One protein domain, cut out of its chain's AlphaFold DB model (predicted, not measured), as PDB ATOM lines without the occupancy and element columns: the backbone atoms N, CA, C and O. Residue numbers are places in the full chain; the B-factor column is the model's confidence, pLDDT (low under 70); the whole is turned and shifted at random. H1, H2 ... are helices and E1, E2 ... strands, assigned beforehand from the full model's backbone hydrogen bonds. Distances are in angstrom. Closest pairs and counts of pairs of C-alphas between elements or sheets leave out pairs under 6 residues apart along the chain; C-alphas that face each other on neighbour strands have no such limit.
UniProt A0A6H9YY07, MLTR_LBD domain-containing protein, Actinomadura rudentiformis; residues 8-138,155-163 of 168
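AT A GLANCE: This is residues 8 to 138 and 155 to 163 of the 168 residues of the protein "MLTR_LBD domain-containing protein" of Actinomadura rudentiformis (UniProt A0A6H9YY07). A helical part, made of the hairpin H4 and H5 with H2 packed on H5 and H3 near the start of H4, runs alongside a long, narrow sheet of three strands, E3, E4 and E5, with a gap between the two. The parts come together at one end, where the small hairpin E1 and E2 prolongs the line of E3 and has H3 close to E1, while H1 is near the edge strand E5; the hairpin E3 and E4, with its loop of residues 116 to 125, reaches out to the other end and makes the longest axis. The printed part has 140 residues, with five named helices followed by five named strands. The larger sheet has the order E3, E4, E5 and the smaller E1, E2, both antiparallel, and the class is mixed, helices and strands. The whole is compact, with a radius of gyration of the C-alphas of 15.7 A and spans of 50 by 35 by 33 A.

IN THESE COORDINATES: H1 takes residues 13 to 19, 10.0 A from first to last C-alpha, and begins with C-alpha 13 at (-34.046, -27.533, -7.812). H2, residues 27 to 32, is 8.6 A long, and H3, residues 35 to 41, is 9.8 A long. H4, residues 45 to 62, is the longest helix at 25.8 A and begins with C-alpha 45 at (-35.638, -34.921, -29.816). H5, residues 67 to 80, measures 20.1 A. E1, residues 99 to 101, and E2, residues 104 to 106, measure 6.3 A and 6.5 A. E3, residues 108 to 115, is 23.0 A long and E4, residues 126 to 133, is 23.2 A. E5, residues 157 to 161, is 13.0 A long and ends with C-alpha 161 at (-18.547, -30.161, -19.123).

HOW THE PARTS SIT: H4 and H5 form a helical hairpin and touch at a shallow tilt of 27 degrees, opposite ways; their closest C-alphas, of Leu 53 and Ala 76, are 5.6 A apart. H2 touches H5 at a steep tilt of 38 degrees, the same way, with the C-alphas of Phe 32 and Ala 76 closest at 5.4 A. H2 and H3 only just touch, with 3 pairs of C-alphas within 8 A, and only at the corner by their link; the closest C-alphas, of Tyr 31 and Ala 38, are 5.3 A apart. In each of the five helices every O i to N i+4 pair is within hydrogen-bond range. The closest C-alphas of H3 and E1, those of Met 41 and Arg 100, are 5.1 A apart. E1 and E2 are an antiparallel hairpin, with N 101 and O 104 within hydrogen-bond range at 2.8 A. E2 runs on into E3 across a break of 1 residue, at 16 degrees. E3 and E4 are an antiparallel hairpin, with N 111 and O 130 within hydrogen-bond range at 2.8 A. E4, the inner strand, is antiparallel to E5 at 159 degrees, and N 159 and O 129 are within hydrogen-bond range at 2.8 A. H1 touches no helix and is only just not on this sheet, with 4 pairs of C-alphas within 10 A; its closest C-alpha to E5 is that of Ser 15, 6.8 A from that of Phe 157. H4 is apart from E3, E4 and E5.

THE WHOLE: The two C-alphas farthest apart, those of Glu 103 and Glu 120, are 51.1 A from each other. The link from H5 to E1, residues 81 to 98, is long. Residues 139 to 154 are not printed, and C-alphas 138 and 155 are 12.5 A apart across this cut, which falls in the link from E4 to E5. The mean pLDDT of the printed part is 79.1; 39 residues are under 70, among them 88 to 93, 113 to 129 and 155 to 163, and E5 has a mean of 38.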
ATOM      1  N   VAL A   8     -23.823 -36.568 -14.187       89.50
ATOM      2  CA  VAL A   8     -24.436 -35.447 -13.475       89.50
ATOM      3  C   VAL A   8     -23.847 -35.339 -12.068       89.50
ATOM      4  O   VAL A   8     -24.164 -36.133 -11.181       89.50
ATOM      5  N   ILE A   9     -23.042 -34.302 -11.848       91.06
ATOM      6  CA  ILE A   9     -22.375 -34.040 -10.561       91.06
ATOM      7  C   ILE A   9     -23.238 -33.175  -9.637       91.06
ATOM      8  O   ILE A   9     -23.181 -33.295  -8.417       91.06
ATOM      9  N   SER A  10     -24.059 -32.288 -10.204       85.38
ATOM     10  CA  SER A  10     -24.999 -31.473  -9.431       85.38
ATOM     11  C   SER A  10     -26.220 -31.100 -10.260       85.38
ATOM     12  O   SER A  10     -26.133 -30.932 -11.479       85.38
ATOM     13  N   ALA A  11     -27.359 -30.932  -9.600       82.88
ATOM     14  CA  ALA A  11     -28.594 -30.468 -10.210       82.88
ATOM     15  C   ALA A  11     -29.175 -29.339  -9.356       82.88
ATOM     16  O   ALA A  11     -29.092 -29.363  -8.132       82.88
ATOM     17  N   ASN A  12     -29.732 -28.318 -10.005       81.19
ATOM     18  CA  ASN A  12     -30.500 -27.311  -9.284       81.19
ATOM     19  C   ASN A  12     -31.929 -27.830  -9.037       81.19
ATOM     20  O   ASN A  12     -32.391 -28.768  -9.690       81.19
ATOM     21  N   ARG A  13     -32.667 -27.156  -8.153       79.94
ATOM     22  CA  ARG A  13     -34.046 -27.533  -7.812       79.94
ATOM     23  C   ARG A  13     -34.986 -27.593  -9.024       79.94
ATOM     24  O   ARG A  13     -35.887 -28.421  -9.049       79.94
ATOM     25  N   ALA A  14     -34.798 -26.728 -10.022       76.31
ATOM     26  CA  ALA A  14     -35.630 -26.730 -11.228       76.31
ATOM     27  C   ALA A  14     -35.386 -27.979 -12.095       76.31
ATOM     28  O   ALA A  14     -36.324 -28.547 -12.644       76.31
ATOM     29  N   SER A  15     -34.135 -28.433 -12.165       78.75
ATOM     30  CA  SER A  15     -33.728 -29.653 -12.866       78.75
ATOM     31  C   SER A  15     -34.285 -30.882 -12.162       78.75
ATOM     32  O   SER A  15     -34.856 -31.750 -12.810       78.75
ATOM     33  N   GLU A  16     -34.188 -30.935 -10.836       81.62
ATOM     34  CA  GLU A  16     -34.761 -32.037 -10.061       81.62
ATOM     35  C   GLU A  16     -36.289 -32.077 -10.144       81.62
ATOM     36  O   GLU A  16     -36.875 -33.151 -10.240       81.62
ATOM     37  N   ALA A  17     -36.949 -30.916 -10.178       78.31
ATOM     38  CA  ALA A  17     -38.397 -30.852 -10.360       78.31
ATOM     39  C   ALA A  17     -38.842 -31.366 -11.739       78.31
ATOM     40  O   ALA A  17     -39.910 -31.961 -11.849       78.31
ATOM     41  N   LEU A  18     -38.042 -31.136 -12.785       76.00
ATOM     42  CA  LEU A  18     -38.381 -31.517 -14.158       76.00
ATOM     43  C   LEU A  18     -37.993 -32.966 -14.489       76.00
ATOM     44  O   LEU A  18     -38.699 -33.634 -15.236       76.00
ATOM     45  N   PHE A  19     -36.885 -33.455 -13.930       80.44
ATOM     46  CA  PHE A  19     -36.276 -34.732 -14.316       80.44
ATOM     47  C   PHE A  19     -36.191 -35.755 -13.174       80.44
ATOM     48  O   PHE A  19     -35.730 -36.882 -13.385       80.44
ATOM     49  N   GLY A  20     -36.619 -35.394 -11.966       85.44
ATOM     50  CA  GLY A  20     -36.410 -36.198 -10.765       85.44
ATOM     51  C   GLY A  20     -34.940 -36.232 -10.342       85.44
ATOM     52  O   GLY A  20     -34.153 -35.344 -10.672       85.44
ATOM     53  N   GLN A  21     -34.551 -37.277  -9.610       88.12
ATOM     54  CA  GLN A  21     -33.170 -37.432  -9.158       88.12
ATOM     55  C   GLN A  21     -32.227 -37.603 -10.361       88.12
ATOM     56  O   GLN A  21     -32.346 -38.551 -11.142       88.12
ATOM     57  N   LEU A  22     -31.298 -36.657 -10.500       88.25
ATOM     58  CA  LEU A  22     -30.314 -36.631 -11.582       88.25
ATOM     59  C   LEU A  22     -28.889 -36.891 -11.100       88.25
ATOM     60  O   LEU A  22     -28.122 -37.509 -11.831       88.25
ATOM     61  N   VAL A  23     -28.519 -36.415  -9.911       92.75
ATOM     62  CA  VAL A  23     -27.147 -36.547  -9.403       92.75
ATOM     63  C   VAL A  23     -26.764 -38.023  -9.290       92.75
ATOM     64  O   VAL A  23     -27.538 -38.832  -8.776       92.75
ATOM     65  N   GLY A  24     -25.582 -38.368  -9.805       92.50
ATOM     66  CA  GLY A  24     -25.089 -39.748  -9.882       92.50
ATOM     67  C   GLY A  24     -25.596 -40.543 -11.090       92.50
ATOM     68  O   GLY A  24     -25.243 -41.708 -11.235       92.50
ATOM     69  N   THR A  25     -26.406 -39.938 -11.968       94.50
ATOM     70  CA  THR A  25     -26.786 -40.540 -13.259       94.50
ATOM     71  C   THR A  25     -25.865 -40.069 -14.384       94.50
ATOM     72  O   THR A  25     -25.212 -39.032 -14.265       94.50
ATOM     73  N   ASN A  26     -25.847 -40.799 -15.501       94.69
ATOM     74  CA  ASN A  26     -25.187 -40.374 -16.734       94.69
ATOM     75  C   ASN A  26     -26.230 -39.868 -17.742       94.69
ATOM     76  O   ASN A  26     -27.153 -40.598 -18.115       94.69
ATOM     77  N   LEU A  27     -26.098 -38.610 -18.166       91.50
ATOM     78  CA  LEU A  27     -27.095 -37.922 -18.981       91.50
ATOM     79  C   LEU A  27     -27.184 -38.502 -20.399       91.50
ATOM     80  O   LEU A  27     -28.289 -38.665 -20.915       91.50
ATOM     81  N   ALA A  28     -26.045 -38.850 -21.007       94.00
ATOM     82  CA  ALA A  28     -26.013 -39.475 -22.327       94.00
ATOM     83  C   ALA A  28     -26.697 -40.847 -22.287       94.00
ATOM     84  O   ALA A  28     -27.605 -41.100 -23.077       94.00
ATOM     85  N   ARG A  29     -26.357 -41.694 -21.303       96.56
ATOM     86  CA  ARG A  29     -27.012 -43.003 -21.134       96.56
ATOM     87  C   ARG A  29     -28.513 -42.857 -20.893       96.56
ATOM     88  O   ARG A  29     -29.296 -43.555 -21.524       96.56
ATOM     89  N   ARG A  30     -28.927 -41.912 -20.044       92.31
ATOM     90  CA  ARG A  30     -30.345 -41.669 -19.737       92.31
ATOM     91  C   ARG A  30     -31.180 -41.348 -20.979       92.31
ATOM     92  O   ARG A  30     -32.330 -41.771 -21.044       92.31
ATOM     93  N   TYR A  31     -30.626 -40.600 -21.932       92.38
ATOM     94  CA  TYR A  31     -31.345 -40.200 -23.141       92.38
ATOM     95  C   TYR A  31     -31.206 -41.190 -24.292       92.38
ATOM     96  O   TYR A  31     -32.199 -41.520 -24.934       92.38
ATOM     97  N   PHE A  32     -29.994 -41.672 -24.555       96.56
ATOM     98  CA  PHE A  32     -29.732 -42.510 -25.720       96.56
ATOM     99  C   PHE A  32     -30.064 -43.991 -25.499       96.56
ATOM    100  O   PHE A  32     -30.352 -44.677 -26.472       96.56
ATOM    101  N   ALA A  33     -30.098 -44.491 -24.256       96.06
ATOM    102  CA  ALA A  33     -30.507 -45.878 -23.995       96.06
ATOM    103  C   ALA A  33     -32.017 -46.112 -24.173       96.06
ATOM    104  O   ALA A  33     -32.434 -47.239 -24.422       96.06
ATOM    105  N   HIS A  34     -32.821 -45.053 -24.045       93.75
ATOM    106  CA  HIS A  34     -34.281 -45.095 -24.147       93.75
ATOM    107  C   HIS A  34     -34.785 -43.926 -25.009       93.75
ATOM    108  O   HIS A  34     -35.419 -42.999 -24.487       93.75
ATOM    109  N   PRO A  35     -34.476 -43.907 -26.320       93.25
ATOM    110  CA  PRO A  35     -34.799 -42.785 -27.202       93.25
ATOM    111  C   PRO A  35     -36.308 -42.519 -27.294       93.25
ATOM    112  O   PRO A  35     -36.724 -41.370 -27.445       93.25
ATOM    113  N   GLU A  36     -37.147 -43.543 -27.138       93.25
ATOM    114  CA  GLU A  36     -38.598 -43.402 -27.030       93.25
ATOM    115  C   GLU A  36     -39.003 -42.601 -25.788       93.25
ATOM    116  O   GLU A  36     -39.782 -41.653 -25.893       93.25
ATOM    117  N   ALA A  37     -38.420 -42.903 -24.624       92.44
ATOM    118  CA  ALA A  37     -38.662 -42.142 -23.405       92.44
ATOM    119  C   ALA A  37     -38.122 -40.709 -23.545       92.44
ATOM    120  O   ALA A  37     -38.808 -39.753 -23.174       92.44
ATOM    121  N   ALA A  38     -36.949 -40.538 -24.161       92.44
ATOM    122  CA  ALA A  38     -36.388 -39.221 -24.446       92.44
ATOM    123  C   ALA A  38     -37.322 -38.378 -25.331       92.44
ATOM    124  O   ALA A  38     -37.596 -37.227 -24.991       92.44
ATOM    125  N   ALA A  39     -37.907 -38.953 -26.386       93.56
ATOM    126  CA  ALA A  39     -38.864 -38.273 -27.266       93.56
ATOM    127  C   ALA A  39     -40.192 -37.900 -26.568       93.56
ATOM    128  O   ALA A  39     -40.840 -36.905 -26.918       93.56
ATOM    129  N   THR A  40     -40.600 -38.639 -25.527       92.75
ATOM    130  CA  THR A  40     -41.751 -38.239 -24.688       92.75
ATOM    131  C   THR A  40     -41.452 -37.060 -23.762       92.75
ATOM    132  O   THR A  40     -42.384 -36.407 -23.289       92.75
ATOM    133  N   MET A  41     -40.184 -36.722 -23.537       90.56
ATOM    134  CA  MET A  41     -39.785 -35.616 -22.663       90.56
ATOM    135  C   MET A  41     -39.216 -34.420 -23.430       90.56
ATOM    136  O   MET A  41     -39.403 -33.282 -23.007       90.56
ATOM    137  N   ILE A  42     -38.554 -34.657 -24.561       93.06
ATOM    138  CA  ILE A  42     -37.898 -33.653 -25.399       93.06
ATOM    139  C   ILE A  42     -38.656 -33.573 -26.721       93.06
ATOM    140  O   ILE A  42     -38.631 -34.497 -27.528       93.06
ATOM    141  N   VAL A  43     -39.348 -32.458 -26.945       94.25
ATOM    142  CA  VAL A  43     -40.221 -32.272 -28.113       94.25
ATOM    143  C   VAL A  43     -39.419 -32.246 -29.418       94.25
ATOM    144  O   VAL A  43     -39.837 -32.849 -30.399       94.25
ATOM    145  N   ASN A  44     -38.259 -31.589 -29.417       93.62
ATOM    146  CA  ASN A  44     -37.308 -31.530 -30.533       93.62
ATOM    147  C   ASN A  44     -36.200 -32.594 -30.390       93.62
ATOM    148  O   ASN A  44     -35.007 -32.299 -30.483       93.62
ATOM    149  N   TRP A  45     -36.589 -33.834 -30.063       94.75
ATOM    150  CA  TRP A  45     -35.638 -34.921 -29.816       94.75
ATOM    151  C   TRP A  45     -34.681 -35.189 -30.987       94.75
ATOM    152  O   TRP A  45     -33.488 -35.295 -30.711       94.75
ATOM    153  N   PRO A  46     -35.112 -35.254 -32.264       94.44
ATOM    154  CA  PRO A  46     -34.186 -35.470 -33.376       94.44
ATOM    155  C   PRO A  46     -33.049 -34.444 -33.414       94.44
ATOM    156  O   PRO A  46     -31.884 -34.817 -33.530       94.44
ATOM    157  N   GLU A  47     -33.358 -33.161 -33.245       93.12
ATOM    158  CA  GLU A  47     -32.372 -32.084 -33.192       93.12
ATOM    159  C   GLU A  47     -31.389 -32.279 -32.038       93.12
ATOM    160  O   GLU A  47     -30.173 -32.210 -32.233       93.12
ATOM    161  N   VAL A  48     -31.907 -32.560 -30.842       92.69
ATOM    162  CA  VAL A  48     -31.091 -32.739 -29.634       92.69
ATOM    163  C   VAL A  48     -30.212 -33.984 -29.728       92.69
ATOM    164  O   VAL A  48     -29.038 -33.926 -29.364       92.69
ATOM    165  N   ALA A  49     -30.743 -35.091 -30.244       95.06
ATOM    166  CA  ALA A  49     -30.026 -36.351 -30.372       95.06
ATOM    167  C   ALA A  49     -28.857 -36.232 -31.359       95.06
ATOM    168  O   ALA A  49     -27.726 -36.587 -31.025       95.06
ATOM    169  N   TRP A  50     -29.100 -35.642 -32.535       94.44
ATOM    170  CA  TRP A  50     -28.050 -35.394 -33.525       94.44
ATOM    171  C   TRP A  50     -26.989 -34.408 -33.022       94.44
ATOM    172  O   TRP A  50     -25.799 -34.611 -33.272       94.44
ATOM    173  N   ALA A  51     -27.383 -33.370 -32.281       90.88
ATOM    174  CA  ALA A  51     -26.433 -32.443 -31.666       90.88
ATOM    175  C   ALA A  51     -25.593 -33.108 -30.560       90.88
ATOM    176  O   ALA A  51     -24.391 -32.853 -30.457       90.88
ATOM    177  N   GLY A  52     -26.204 -33.980 -29.754       91.88
ATOM    178  CA  GLY A  52     -25.512 -34.769 -28.736       91.88
ATOM    179  C   GLY A  52     -24.499 -35.740 -29.343       91.88
ATOM    180  O   GLY A  52     -23.355 -35.773 -28.893       91.88
ATOM    181  N   LEU A  53     -24.872 -36.445 -30.419       95.06
ATOM    182  CA  LEU A  53     -23.956 -37.307 -31.172       95.06
ATOM    183  C   LEU A  53     -22.774 -36.513 -31.746       95.06
ATOM    184  O   LEU A  53     -21.621 -36.885 -31.542       95.06
ATOM    185  N   ALA A  54     -23.039 -35.376 -32.398       91.81
ATOM    186  CA  ALA A  54     -21.982 -34.525 -32.945       91.81
ATOM    187  C   ALA A  54     -21.006 -34.041 -31.857       91.81
ATOM    188  O   ALA A  54     -19.796 -33.970 -32.082       91.81
ATOM    189  N   ARG A  55     -21.518 -33.744 -30.655       88.81
ATOM    190  CA  ARG A  55     -20.684 -33.402 -29.498       88.81
ATOM    191  C   ARG A  55     -19.827 -34.586 -29.052       88.81
ATOM    192  O   ARG A  55     -18.634 -34.383 -28.860       88.81
ATOM    193  N   LEU A  56     -20.391 -35.786 -28.925       93.31
ATOM    194  CA  LEU A  56     -19.644 -36.993 -28.552       93.31
ATOM    195  C   LEU A  56     -18.528 -37.308 -29.559       93.31
ATOM    196  O   LEU A  56     -17.388 -37.532 -29.155       93.31
ATOM    197  N   HIS A  57     -18.809 -37.215 -30.862       93.94
ATOM    198  CA  HIS A  57     -17.795 -37.358 -31.913       93.94
ATOM    199  C   HIS A  57     -16.678 -36.320 -31.793       93.94
ATOM    200  O   HIS A  57     -15.502 -36.660 -31.917       93.94
ATOM    201  N   HIS A  58     -17.019 -35.061 -31.507       88.75
ATOM    202  CA  HIS A  58     -16.013 -34.027 -31.275       88.75
ATOM    203  C   HIS A  58     -15.151 -34.330 -30.038       88.75
ATOM    204  O   HIS A  58     -13.934 -34.171 -30.098       88.75
ATOM    205  N   GLN A  59     -15.748 -34.809 -28.941       88.31
ATOM    206  CA  GLN A  59     -15.007 -35.188 -27.733       88.31
ATOM    207  C   GLN A  59     -14.058 -36.368 -27.999       88.31
ATOM    208  O   GLN A  59     -12.894 -36.306 -27.609       88.31
ATOM    209  N   LEU A  60     -14.514 -37.392 -28.726       90.69
ATOM    210  CA  LEU A  60     -13.686 -38.532 -29.136       90.69
ATOM    211  C   LEU A  60     -12.530 -38.137 -30.053       90.69
ATOM    212  O   LEU A  60     -11.439 -38.681 -29.921       90.69
ATOM    213  N   ALA A  61     -12.730 -37.170 -30.951       90.31
ATOM    214  CA  ALA A  61     -11.645 -36.659 -31.785       90.31
ATOM    215  C   ALA A  61     -10.514 -36.027 -30.949       90.31
ATOM    216  O   ALA A  61      -9.353 -36.083 -31.349       90.31
ATOM    217  N   GLN A  62     -10.842 -35.457 -29.782       86.31
ATOM    218  CA  GLN A  62      -9.864 -34.888 -28.843       86.31
ATOM    219  C   GLN A  62      -9.283 -35.922 -27.863       86.31
ATOM    220  O   GLN A  62      -8.177 -35.725 -27.356       86.31
ATOM    221  N   ALA A  63     -10.002 -37.019 -27.611       88.12
ATOM    222  CA  ALA A  63      -9.587 -38.113 -26.735       88.12
ATOM    223  C   ALA A  63      -9.825 -39.492 -27.394       88.12
ATOM    224  O   ALA A  63     -10.703 -40.244 -26.965       88.12
ATOM    225  N   PRO A  64      -9.036 -39.872 -28.420       91.19
ATOM    226  CA  PRO A  64      -9.315 -41.060 -29.232       91.19
ATOM    227  C   PRO A  64      -9.192 -42.396 -28.501       91.19
ATOM    228  O   PRO A  64      -9.567 -43.414 -29.066       91.19
ATOM    229  N   PHE A  65      -8.651 -42.443 -27.287       93.75
ATOM    230  CA  PHE A  65      -8.504 -43.680 -26.506       93.75
ATOM    231  C   PHE A  65      -9.465 -43.753 -25.316       93.75
ATOM    232  O   PHE A  65      -9.380 -44.682 -24.523       93.75
ATOM    233  N   ASP A  66     -10.389 -42.800 -25.197       94.19
ATOM    234  CA  ASP A  66     -11.398 -42.800 -24.144       94.19
ATOM    235  C   ASP A  66     -12.507 -43.817 -24.470       94.19
ATOM    236  O   ASP A  66     -13.326 -43.614 -25.370       94.19
ATOM    237  N   GLU A  67     -12.480 -44.960 -23.782       96.88
ATOM    238  CA  GLU A  67     -13.436 -46.054 -23.986       96.88
ATOM    239  C   GLU A  67     -14.855 -45.670 -23.557       96.88
ATOM    240  O   GLU A  67     -15.811 -46.020 -24.246       96.88
ATOM    241  N   GLU A  68     -15.005 -44.888 -22.486       95.69
ATOM    242  CA  GLU A  68     -16.321 -44.459 -22.009       95.69
ATOM    243  C   GLU A  68     -16.989 -43.534 -23.031       95.69
ATOM    244  O   GLU A  68     -18.150 -43.737 -23.389       95.69
ATOM    245  N   LEU A  69     -16.254 -42.562 -23.580       95.31
ATOM    246  CA  LEU A  69     -16.783 -41.713 -24.650       95.31
ATOM    247  C   LEU A  69     -17.130 -42.506 -25.916       95.31
ATOM    248  O   LEU A  69     -18.088 -42.146 -26.604       95.31
ATOM    249  N   ARG A  70     -16.389 -43.581 -26.214       98.00
ATOM    250  CA  ARG A  70     -16.678 -44.461 -27.355       98.00
ATOM    251  C   ARG A  70     -17.998 -45.191 -27.164       98.00
ATOM    252  O   ARG A  70     -18.850 -45.113 -28.041       98.00
ATOM    253  N   GLU A  71     -18.210 -45.793 -25.997       98.25
ATOM    254  CA  GLU A  71     -19.483 -46.444 -25.671       98.25
ATOM    255  C   GLU A  71     -20.671 -45.476 -25.756       98.25
ATOM    256  O   GLU A  71     -21.741 -45.833 -26.250       98.25
ATOM    257  N   LEU A  72     -20.501 -44.240 -25.272       98.00
ATOM    258  CA  LEU A  72     -21.553 -43.227 -25.348       98.00
ATOM    259  C   LEU A  72     -21.844 -42.806 -26.794       98.00
ATOM    260  O   LEU A  72     -23.009 -42.582 -27.130       98.00
ATOM    261  N   ALA A  73     -20.817 -42.704 -27.643       97.62
ATOM    262  CA  ALA A  73     -20.988 -42.407 -29.061       97.62
ATOM    263  C   ALA A  73     -21.717 -43.543 -29.789       97.62
ATOM    264  O   ALA A  73     -22.706 -43.265 -30.458       97.62
ATOM    265  N   ASP A  74     -21.322 -44.800 -29.581       98.31
ATOM    266  CA  ASP A  74     -21.982 -45.969 -30.181       98.31
ATOM    267  C   ASP A  74     -23.464 -46.058 -29.761       98.31
ATOM    268  O   ASP A  74     -24.361 -46.346 -30.567       98.31
ATOM    269  N   LEU A  75     -23.749 -45.747 -28.490       98.25
ATOM    270  CA  LEU A  75     -25.113 -45.660 -27.971       98.25
ATOM    271  C   LEU A  75     -25.911 -44.542 -28.662       98.25
ATOM    272  O   LEU A  75     -27.064 -44.746 -29.045       98.25
ATOM    273  N   ALA A  76     -25.303 -43.369 -28.846       97.69
ATOM    274  CA  ALA A  76     -25.930 -42.244 -29.532       97.69
ATOM    275  C   ALA A  76     -26.153 -42.526 -31.030       97.69
ATOM    276  O   ALA A  76     -27.217 -42.192 -31.552       97.69
ATOM    277  N   GLU A  77     -25.210 -43.182 -31.711       97.88
ATOM    278  CA  GLU A  77     -25.347 -43.625 -33.106       97.88
ATOM    279  C   GLU A  77     -26.532 -44.577 -33.273       97.88
ATOM    280  O   GLU A  77     -27.375 -44.392 -34.157       97.88
ATOM    281  N   SER A  78     -26.653 -45.542 -32.360       97.75
ATOM    282  CA  SER A  78     -27.787 -46.466 -32.323       97.75
ATOM    283  C   SER A  78     -29.110 -45.716 -32.138       97.75
ATOM    284  O   SER A  78     -30.070 -45.960 -32.874       97.75
ATOM    285  N   ALA A  79     -29.147 -44.751 -31.213       96.31
ATOM    286  CA  ALA A  79     -30.335 -43.961 -30.903       96.31
ATOM    287  C   ALA A  79     -30.802 -43.054 -32.058       96.31
ATOM    288  O   ALA A  79     -32.004 -42.797 -32.179       96.31
ATOM    289  N   VAL A  80     -29.890 -42.572 -32.912       96.31
ATOM    290  CA  VAL A  80     -30.246 -41.724 -34.068       96.31
ATOM    291  C   VAL A  80     -30.509 -42.502 -35.356       96.31
ATOM    292  O   VAL A  80     -31.034 -41.918 -36.300       96.31
ATOM    293  N   SER A  81     -30.179 -43.796 -35.418       94.38
ATOM    294  CA  SER A  81     -30.242 -44.607 -36.648       94.38
ATOM    295  C   SER A  81     -31.607 -44.592 -37.359       94.38
ATOM    296  O   SER A  81     -31.667 -44.651 -38.586       94.38
ATOM    297  N   GLY A  82     -32.704 -44.465 -36.603       89.00
ATOM    298  CA  GLY A  82     -34.073 -44.372 -37.125       89.00
ATOM    299  C   GLY A  82     -34.628 -42.948 -37.249       89.00
ATOM    300  O   GLY A  82     -35.789 -42.778 -37.619       89.00
ATOM    301  N   LEU A  83     -33.845 -41.919 -36.911       92.25
ATOM    302  CA  LEU A  83     -34.290 -40.527 -36.908       92.25
ATOM    303  C   LEU A  83     -33.913 -39.837 -38.217       92.25
ATOM    304  O   LEU A  83     -32.768 -39.894 -38.669       92.25
ATOM    305  N   ALA A  84     -34.862 -39.100 -38.796       89.94
ATOM    306  CA  ALA A  84     -34.558 -38.203 -39.901       89.94
ATOM    307  C   ALA A  84     -33.505 -37.182 -39.449       89.94
ATOM    308  O   ALA A  84     -33.650 -36.558 -38.395       89.94
ATOM    309  N   ARG A  85     -32.447 -37.014 -40.248       89.12
ATOM    310  CA  ARG A  85     -31.397 -36.040 -39.953       89.12
ATOM    311  C   ARG A  85     -31.951 -34.622 -40.134       89.12
ATOM    312  O   ARG A  85     -32.368 -34.292 -41.247       89.12
ATOM    313  N   PRO A  86     -31.948 -33.776 -39.089       85.69
ATOM    314  CA  PRO A  86     -32.387 -32.393 -39.205       85.69
ATOM    315  C   PRO A  86     -31.485 -31.602 -40.152       85.69
ATOM    316  O   PRO A  86     -30.305 -31.925 -40.327       85.69
ATOM    317  N   ALA A  87     -32.026 -30.531 -40.735       82.00
ATOM    318  CA  ALA A  87     -31.205 -29.555 -41.440       82.00
ATOM    319  C   ALA A  87     -30.139 -29.002 -40.482       82.00
ATOM    320  O   ALA A  87     -30.430 -28.732 -39.315       82.00
ATOM    321  N   ALA A  88     -28.905 -28.856 -40.967       69.25
ATOM    322  CA  ALA A  88     -27.823 -28.346 -40.139       69.25
ATOM    323  C   ALA A  88     -28.186 -26.938 -39.628       69.25
ATOM    324  O   ALA A  88     -28.526 -26.075 -40.445       69.25
ATOM    325  N   PRO A  89     -28.132 -26.686 -38.308       65.00
ATOM    326  CA  PRO A  89     -28.266 -25.331 -37.808       65.00
ATOM    327  C   PRO A  89     -27.081 -24.486 -38.311       65.00
ATOM    328  O   PRO A  89     -26.016 -25.035 -38.617       65.00
ATOM    329  N   PRO A  90     -27.224 -23.152 -38.378       59.22
ATOM    330  CA  PRO A  90     -26.085 -22.247 -38.497       59.22
ATOM    331  C   PRO A  90     -24.985 -22.649 -37.504       59.22
ATOM    332  O   PRO A  90     -25.296 -22.972 -36.357       59.22
ATOM    333  N   SER A  91     -23.718 -22.618 -37.930       57.12
ATOM    334  CA  SER A  91     -22.558 -23.186 -37.209       57.12
ATOM    335  C   SER A  91     -22.323 -22.646 -35.791       57.12
ATOM    336  O   SER A  91     -21.489 -23.177 -35.064       57.12
ATOM    337  N   GLU A  92     -23.052 -21.607 -35.390       53.03
ATOM    338  CA  GLU A  92     -22.928 -20.921 -34.103       53.03
ATOM    339  C   GLU A  92     -24.100 -21.188 -33.143       53.03
ATOM    340  O   GLU A  92     -24.041 -20.785 -31.980       53.03
ATOM    341  N   LEU A  93     -25.167 -21.869 -33.582       60.28
ATOM    342  CA  LEU A  93     -26.343 -22.095 -32.739       60.28
ATOM    343  C   LEU A  93     -26.245 -23.401 -31.948       60.28
ATOM    344  O   LEU A  93     -26.165 -24.499 -32.497       60.28
ATOM    345  N   VAL A  94     -26.328 -23.270 -30.624       72.75
ATOM    346  CA  VAL A  94     -26.466 -24.397 -29.702       72.75
ATOM    347  C   VAL A  94     -27.883 -24.945 -29.814       72.75
ATOM    348  O   VAL A  94     -28.855 -24.246 -29.519       72.75
ATOM    349  N   VAL A  95     -28.008 -26.210 -30.207       85.19
ATOM    350  CA  VAL A  95     -29.300 -26.899 -30.189       85.19
ATOM    351  C   VAL A  95     -29.728 -27.099 -28.741       85.19
ATOM    352  O   VAL A  95     -29.063 -27.797 -27.976       85.19
ATOM    353  N   CYS A  96     -30.838 -26.470 -28.368       87.25
ATOM    354  CA  CYS A  96     -31.356 -26.499 -27.007       87.25
ATOM    355  C   CYS A  96     -32.640 -27.337 -26.932       87.25
ATOM    356  O   CYS A  96     -33.523 -27.182 -27.784       87.25
ATOM    357  N   PRO A  97     -32.772 -28.220 -25.930       89.00
ATOM    358  CA  PRO A  97     -33.947 -29.067 -25.778       89.00
ATOM    359  C   PRO A  97     -35.195 -28.268 -25.396       89.00
ATOM    360  O   PRO A  97     -35.147 -27.306 -24.627       89.00
ATOM    361  N   TRP A  98     -36.338 -28.697 -25.914       91.31
ATOM    362  CA  TRP A  98     -37.659 -28.208 -25.537       91.31
ATOM    363  C   TRP A  98     -38.331 -29.271 -24.681       91.31
ATOM    364  O   TRP A  98     -38.698 -30.335 -25.180       91.31
ATOM    365  N   PHE A  99     -38.476 -29.000 -23.391       88.88
ATOM    366  CA  PHE A  99     -38.952 -29.997 -22.442       88.88
ATOM    367  C   PHE A  99     -40.467 -29.967 -22.302       88.88
ATOM    368  O   PHE A  99     -41.071 -28.905 -22.160       88.88
ATOM    369  N   ARG A 100     -41.086 -31.144 -22.291       88.62
ATOM    370  CA  ARG A 100     -42.490 -31.318 -21.930       88.62
ATOM    371  C   ARG A 100     -42.619 -31.350 -20.405       88.62
ATOM    372  O   ARG A 100     -42.002 -32.183 -19.750       88.62
ATOM    373  N   ALA A 101     -43.429 -30.451 -19.852       83.75
ATOM    374  CA  ALA A 101     -43.734 -30.348 -18.428       83.75
ATOM    375  C   ALA A 101     -45.260 -30.386 -18.239       83.75
ATOM    376  O   ALA A 101     -45.944 -29.363 -18.337       83.75
ATOM    377  N   GLY A 102     -45.806 -31.588 -18.033       84.31
ATOM    378  CA  GLY A 102     -47.251 -31.814 -18.112       84.31
ATOM    379  C   GLY A 102     -47.773 -31.489 -19.515       84.31
ATOM    380  O   GLY A 102     -47.265 -32.012 -20.505       84.31
ATOM    381  N   GLU A 103     -48.756 -30.593 -19.605       85.62
ATOM    382  CA  GLU A 103     -49.329 -30.128 -20.879       85.62
ATOM    383  C   GLU A 103     -48.549 -28.967 -21.520       85.62
ATOM    384  O   GLU A 103     -48.882 -28.520 -22.616       85.62
ATOM    385  N   GLN A 104     -47.518 -28.450 -20.846       85.44
ATOM    386  CA  GLN A 104     -46.748 -27.295 -21.307       85.44
ATOM    387  C   GLN A 104     -45.436 -27.719 -21.974       85.44
ATOM    388  O   GLN A 104     -44.850 -28.751 -21.638       85.44
ATOM    389  N   VAL A 105     -44.945 -26.886 -22.894       88.69
ATOM    390  CA  VAL A 105     -43.614 -27.028 -23.499       88.69
ATOM    391  C   VAL A 105     -42.734 -25.873 -23.040       88.69
ATOM    392  O   VAL A 105     -42.993 -24.716 -23.361       88.69
ATOM    393  N   VAL A 106     -41.671 -26.199 -22.312       85.12
ATOM    394  CA  VAL A 106     -40.633 -25.261 -21.891       85.12
ATOM    395  C   VAL A 106     -39.531 -25.276 -22.943       85.12
ATOM    396  O   VAL A 106     -38.670 -26.157 -22.955       85.12
ATOM    397  N   ARG A 107     -39.559 -24.300 -23.850       87.94
ATOM    398  CA  ARG A 107     -38.441 -24.063 -24.773       87.94
ATOM    399  C   ARG A 107     -37.262 -23.496 -24.010       87.94
ATOM    400  O   ARG A 107     -37.460 -22.774 -23.034       87.94
ATOM    401  N   THR A 108     -36.050 -23.796 -24.458       83.50
ATOM    402  CA  THR A 108     -34.849 -23.319 -23.785       83.50
ATOM    403  C   THR A 108     -33.854 -22.660 -24.728       83.50
ATOM    404  O   THR A 108     -33.834 -22.943 -25.924       83.50
ATOM    405  N   ILE A 109     -33.040 -21.764 -24.175       80.81
ATOM    406  CA  ILE A 109     -31.910 -21.114 -24.840       80.81
ATOM    407  C   ILE A 109     -30.627 -21.420 -24.079       80.81
ATOM    408  O   ILE A 109     -30.631 -21.472 -22.851       80.81
ATOM    409  N   GLY A 110     -29.539 -21.626 -24.808       76.12
ATOM    410  CA  GLY A 110     -28.230 -21.966 -24.271       76.12
ATOM    411  C   GLY A 110     -27.274 -20.782 -24.359       76.12
ATOM    412  O   GLY A 110     -27.216 -20.112 -25.384       76.12
ATOM    413  N   MET A 111     -26.489 -20.557 -23.314       72.69
ATOM    414  CA  MET A 111     -25.313 -19.693 -23.339       72.69
ATOM    415  C   MET A 111     -24.083 -20.557 -23.089       72.69
ATOM    416  O   MET A 111     -24.031 -21.263 -22.084       72.69
ATOM    417  N   VAL A 112     -23.103 -20.493 -23.991       72.06
ATOM    418  CA  VAL A 112     -21.826 -21.201 -23.855       72.06
ATOM    419  C   VAL A 112     -20.728 -20.179 -23.607       72.06
ATOM    420  O   VAL A 112     -20.457 -19.348 -24.469       72.06
ATOM    421  N   ALA A 113     -20.095 -20.247 -22.439       67.44
ATOM    422  CA  ALA A 113     -18.893 -19.484 -22.132       67.44
ATOM    423  C   ALA A 113     -17.664 -20.389 -22.282       67.44
ATOM    424  O   ALA A 113     -17.660 -21.515 -21.776       67.44
ATOM    425  N   ARG A 114     -16.638 -19.885 -22.976       66.62
ATOM    426  CA  ARG A 114     -15.316 -20.510 -23.092       66.62
ATOM    427  C   ARG A 114     -14.287 -19.601 -22.433       66.62
ATOM    428  O   ARG A 114     -14.293 -18.398 -22.689       66.62
ATOM    429  N   PHE A 115     -13.435 -20.174 -21.591       63.78
ATOM    430  CA  PHE A 115     -12.312 -19.469 -20.980       63.78
ATOM    431  C   PHE A 115     -11.042 -19.848 -21.730       63.78
ATOM    432  O   PHE A 115     -10.573 -20.976 -21.615       63.78
ATOM    433  N   ASP A 116     -10.517 -18.907 -22.506       57.91
ATOM    434  CA  ASP A 116      -9.234 -19.054 -23.183       57.91
ATOM    435  C   ASP A 116      -8.153 -18.511 -22.245       57.91
ATOM    436  O   ASP A 116      -8.085 -17.299 -22.008       57.91
ATOM    437  N   ALA A 117      -7.372 -19.389 -21.610       55.81
ATOM    438  CA  ALA A 117      -6.226 -18.916 -20.844       55.81
ATOM    439  C   ALA A 117      -5.031 -18.819 -21.792       55.81
ATOM    440  O   ALA A 117      -4.352 -19.790 -22.095       55.81
ATOM    441  N   ALA A 118      -4.728 -17.617 -22.261       52.78
ATOM    442  CA  ALA A 118      -3.392 -17.379 -22.774       52.78
ATOM    443  C   ALA A 118      -2.405 -17.601 -21.610       52.78
ATOM    444  O   ALA A 118      -2.583 -17.000 -20.552       52.78
ATOM    445  N   VAL A 119      -1.365 -18.413 -21.837       44.72
ATOM    446  CA  VAL A 119      -0.202 -18.709 -20.966       44.72
ATOM    447  C   VAL A 119      -0.241 -20.086 -20.271       44.72
ATOM    448  O   VAL A 119      -0.852 -20.274 -19.227       44.72
ATOM    449  N   GLU A 120       0.490 -21.026 -20.888       45.22
ATOM    450  CA  GLU A 120       1.183 -22.202 -20.320       45.22
ATOM    451  C   GLU A 120       0.624 -22.845 -19.037       45.22
ATOM    452  O   GLU A 120       1.328 -23.071 -18.055       45.22
ATOM    453  N   VAL A 121      -0.628 -23.276 -19.086       43.28
ATOM    454  CA  VAL A 121      -1.088 -24.441 -18.326       43.28
ATOM    455  C   VAL A 121      -1.765 -25.350 -19.347       43.28
ATOM    456  O   VAL A 121      -2.284 -24.860 -20.344       43.28
ATOM    457  N   THR A 122      -1.694 -26.666 -19.182       42.31
ATOM    458  CA  THR A 122      -2.286 -27.685 -20.068       42.31
ATOM    459  C   THR A 122      -3.805 -27.508 -20.188       42.31
ATOM    460  O   THR A 122      -4.560 -28.187 -19.501       42.31
ATOM    461  N   LEU A 123      -4.243 -26.542 -20.991       40.59
ATOM    462  CA  LEU A 123      -5.595 -26.000 -20.947       40.59
ATOM    463  C   LEU A 123      -6.622 -27.014 -21.418       40.59
ATOM    464  O   LEU A 123      -6.856 -27.204 -22.610       40.59
ATOM    465  N   ASP A 124      -7.241 -27.639 -20.426       47.56
ATOM    466  CA  ASP A 124      -8.619 -28.079 -20.493       47.56
ATOM    467  C   ASP A 124      -9.471 -26.820 -20.749       47.56
ATOM    468  O   ASP A 124      -9.550 -25.920 -19.907       47.56
ATOM    469  N   GLU A 125     -10.071 -26.704 -21.938       52.09
ATOM    470  CA  GLU A 125     -11.013 -25.620 -22.221       52.09
ATOM    471  C   GLU A 125     -12.219 -25.750 -21.281       52.09
ATOM    472  O   GLU A 125     -13.030 -26.675 -21.389       52.09
ATOM    473  N   LEU A 126     -12.366 -24.803 -20.350       58.19
ATOM    474  CA  LEU A 126     -13.532 -24.765 -19.477       58.19
ATOM    475  C   LEU A 126     -14.753 -24.305 -20.283       58.19
ATOM    476  O   LEU A 126     -14.885 -23.121 -20.610       58.19
ATOM    477  N   ARG A 127     -15.663 -25.241 -20.581       62.94
ATOM    478  CA  ARG A 127     -16.937 -24.975 -21.261       62.94
ATOM    479  C   ARG A 127     -18.079 -24.948 -20.250       62.94
ATOM    480  O   ARG A 127     -18.509 -25.986 -19.742       62.94
ATOM    481  N   ILE A 128     -18.613 -23.758 -19.992       63.69
ATOM    482  CA  ILE A 128     -19.817 -23.588 -19.168       63.69
ATOM    483  C   ILE A 128     -21.012 -23.423 -20.089       63.69
ATOM    484  O   ILE A 128     -21.027 -22.519 -20.921       63.69
ATOM    485  N   GLU A 129     -22.025 -24.263 -19.914       66.88
ATOM    486  CA  GLU A 129     -23.285 -24.160 -20.636       66.88
ATOM    487  C   GLU A 129     -24.421 -23.853 -19.671       66.88
ATOM    488  O   GLU A 129     -24.639 -24.543 -18.674       66.88
ATOM    489  N   LEU A 130     -25.161 -22.796 -19.966       70.44
ATOM    490  CA  LEU A 130     -26.306 -22.373 -19.178       70.44
ATOM    491  C   LEU A 130     -27.546 -22.447 -20.050       70.44
ATOM    492  O   LEU A 130     -27.589 -21.813 -21.098       70.44
ATOM    493  N   THR A 131     -28.552 -23.192 -19.621       67.12
ATOM    494  CA  THR A 131     -29.820 -23.329 -20.326       67.12
ATOM    495  C   THR A 131     -30.901 -22.552 -19.571       67.12
ATOM    496  O   THR A 131     -31.066 -22.717 -18.367       67.12
ATOM    497  N   TYR A 132     -31.634 -21.674 -20.245       67.81
ATOM    498  CA  TYR A 132     -32.683 -20.838 -19.651       67.81
ATOM    499  C   TYR A 132     -34.014 -21.108 -20.341       67.81
ATOM    500  O   TYR A 132     -34.005 -21.343 -21.547       67.81
ATOM    501  N   PRO A 133     -35.158 -21.052 -19.637       70.94
ATOM    502  CA  PRO A 133     -36.450 -21.056 -20.310       70.94
ATOM    503  C   PRO A 133     -36.539 -19.847 -21.254       70.94
ATOM    504  O   PRO A 133     -36.270 -18.718 -20.847       70.94
ATOM    505  N   GLN A 134     -36.885 -20.094 -22.517       69.06
ATOM    506  CA  GLN A 134     -37.029 -19.069 -23.552       69.06
ATOM    507  C   GLN A 134     -38.261 -18.198 -23.294       69.06
ATOM    508  O   GLN A 134     -38.215 -16.983 -23.468       69.06
ATOM    509  N   ASP A 135     -39.343 -18.825 -22.834       62.44
ATOM    510  CA  ASP A 135     -40.572 -18.139 -22.475       62.44
ATOM    511  C   ASP A 135     -40.612 -17.986 -20.952       62.44
ATOM    512  O   ASP A 135     -40.669 -18.972 -20.211       62.44
ATOM    513  N   ALA A 136     -40.608 -16.741 -20.472       49.41
ATOM    514  CA  ALA A 136     -40.968 -16.431 -19.095       49.41
ATOM    515  C   ALA A 136     -42.470 -16.685 -18.930       49.41
ATOM    516  O   ALA A 136     -43.278 -15.757 -18.902       49.41
ATOM    517  N   THR A 137     -42.885 -17.948 -18.848       45.75
ATOM    518  CA  THR A 137     -44.228 -18.254 -18.361       45.75
ATOM    519  C   THR A 137     -44.256 -17.838 -16.896       45.75
ATOM    520  O   THR A 137     -43.871 -18.577 -15.995       45.75
ATOM    521  N   GLY A 138     -44.704 -16.603 -16.657       41.91
ATOM    522  CA  GLY A 138     -44.972 -16.010 -15.347       41.91
ATOM    523  C   GLY A 138     -46.130 -16.684 -14.606       41.91
ATOM    524  O   GLY A 138     -46.916 -16.021 -13.935       41.91
ATOM    525  N   SER A 155     -34.390 -19.093 -13.217       35.81
ATOM    526  CA  SER A 155     -33.456 -20.087 -12.693       35.81
ATOM    527  C   SER A 155     -32.780 -20.802 -13.861       35.81
ATOM    528  O   SER A 155     -33.418 -21.578 -14.567       35.81
ATOM    529  N   ALA A 156     -31.499 -20.496 -14.073       34.84
ATOM    530  CA  ALA A 156     -30.633 -21.110 -15.077       34.84
ATOM    531  C   ALA A 156     -30.393 -22.593 -14.772       34.84
ATOM    532  O   ALA A 156     -30.012 -22.931 -13.654       34.84
ATOM    533  N   PHE A 157     -30.527 -23.469 -15.760       43.41
ATOM    534  CA  PHE A 157     -29.940 -24.809 -15.766       43.41
ATOM    535  C   PHE A 157     -28.439 -24.667 -16.064       43.41
ATOM    536  O   PHE A 157     -28.082 -23.982 -17.012       43.41
ATOM    537  N   MET A 158     -27.549 -25.283 -15.284       35.00
ATOM    538  CA  MET A 158     -26.100 -25.246 -15.538       35.00
ATOM    539  C   MET A 158     -25.601 -26.645 -15.903       35.00
ATOM    540  O   MET A 158     -25.631 -27.559 -15.074       35.00
ATOM    541  N   VAL A 159     -25.121 -26.811 -17.130       40.44
ATOM    542  CA  VAL A 159     -24.383 -27.978 -17.623       40.44
ATOM    543  C   VAL A 159     -22.911 -27.557 -17.692       40.44
ATOM    544  O   VAL A 159     -22.571 -26.517 -18.242       40.44
ATOM    545  N   HIS A 160     -22.023 -28.307 -17.050       34.34
ATOM    546  CA  HIS A 160     -20.625 -27.897 -16.873       34.34
ATOM    547  C   HIS A 160     -19.716 -29.048 -17.255       34.34
ATOM    548  O   HIS A 160     -19.384 -29.853 -16.392       34.34
ATOM    549  N   GLY A 161     -19.394 -29.121 -18.549       37.81
ATOM    550  CA  GLY A 161     -18.547 -30.161 -19.123       37.81
ATOM    551  C   GLY A 161     -17.083 -29.859 -18.848       37.81
ATOM    552  O   GLY A 161     -16.533 -28.937 -19.443       37.81
ATOM    553  N   ILE A 162     -16.465 -30.642 -17.967       36.59
ATOM    554  CA  ILE A 162     -15.014 -30.646 -17.757       36.59
ATOM    555  C   ILE A 162     -14.439 -31.750 -18.642       36.59
ATOM    556  O   ILE A 162     -14.636 -32.922 -18.342       36.59
ATOM    557  N   GLN A 163     -13.754 -31.410 -19.733       41.81
ATOM    558  CA  GLN A 163     -12.951 -32.407 -20.441       41.81
ATOM    559  C   GLN A 163     -11.660 -32.625 -19.653       41.81
ATOM    560  O   GLN A 163     -10.918 -31.676 -19.460       41.81
TER     561      GLN A 163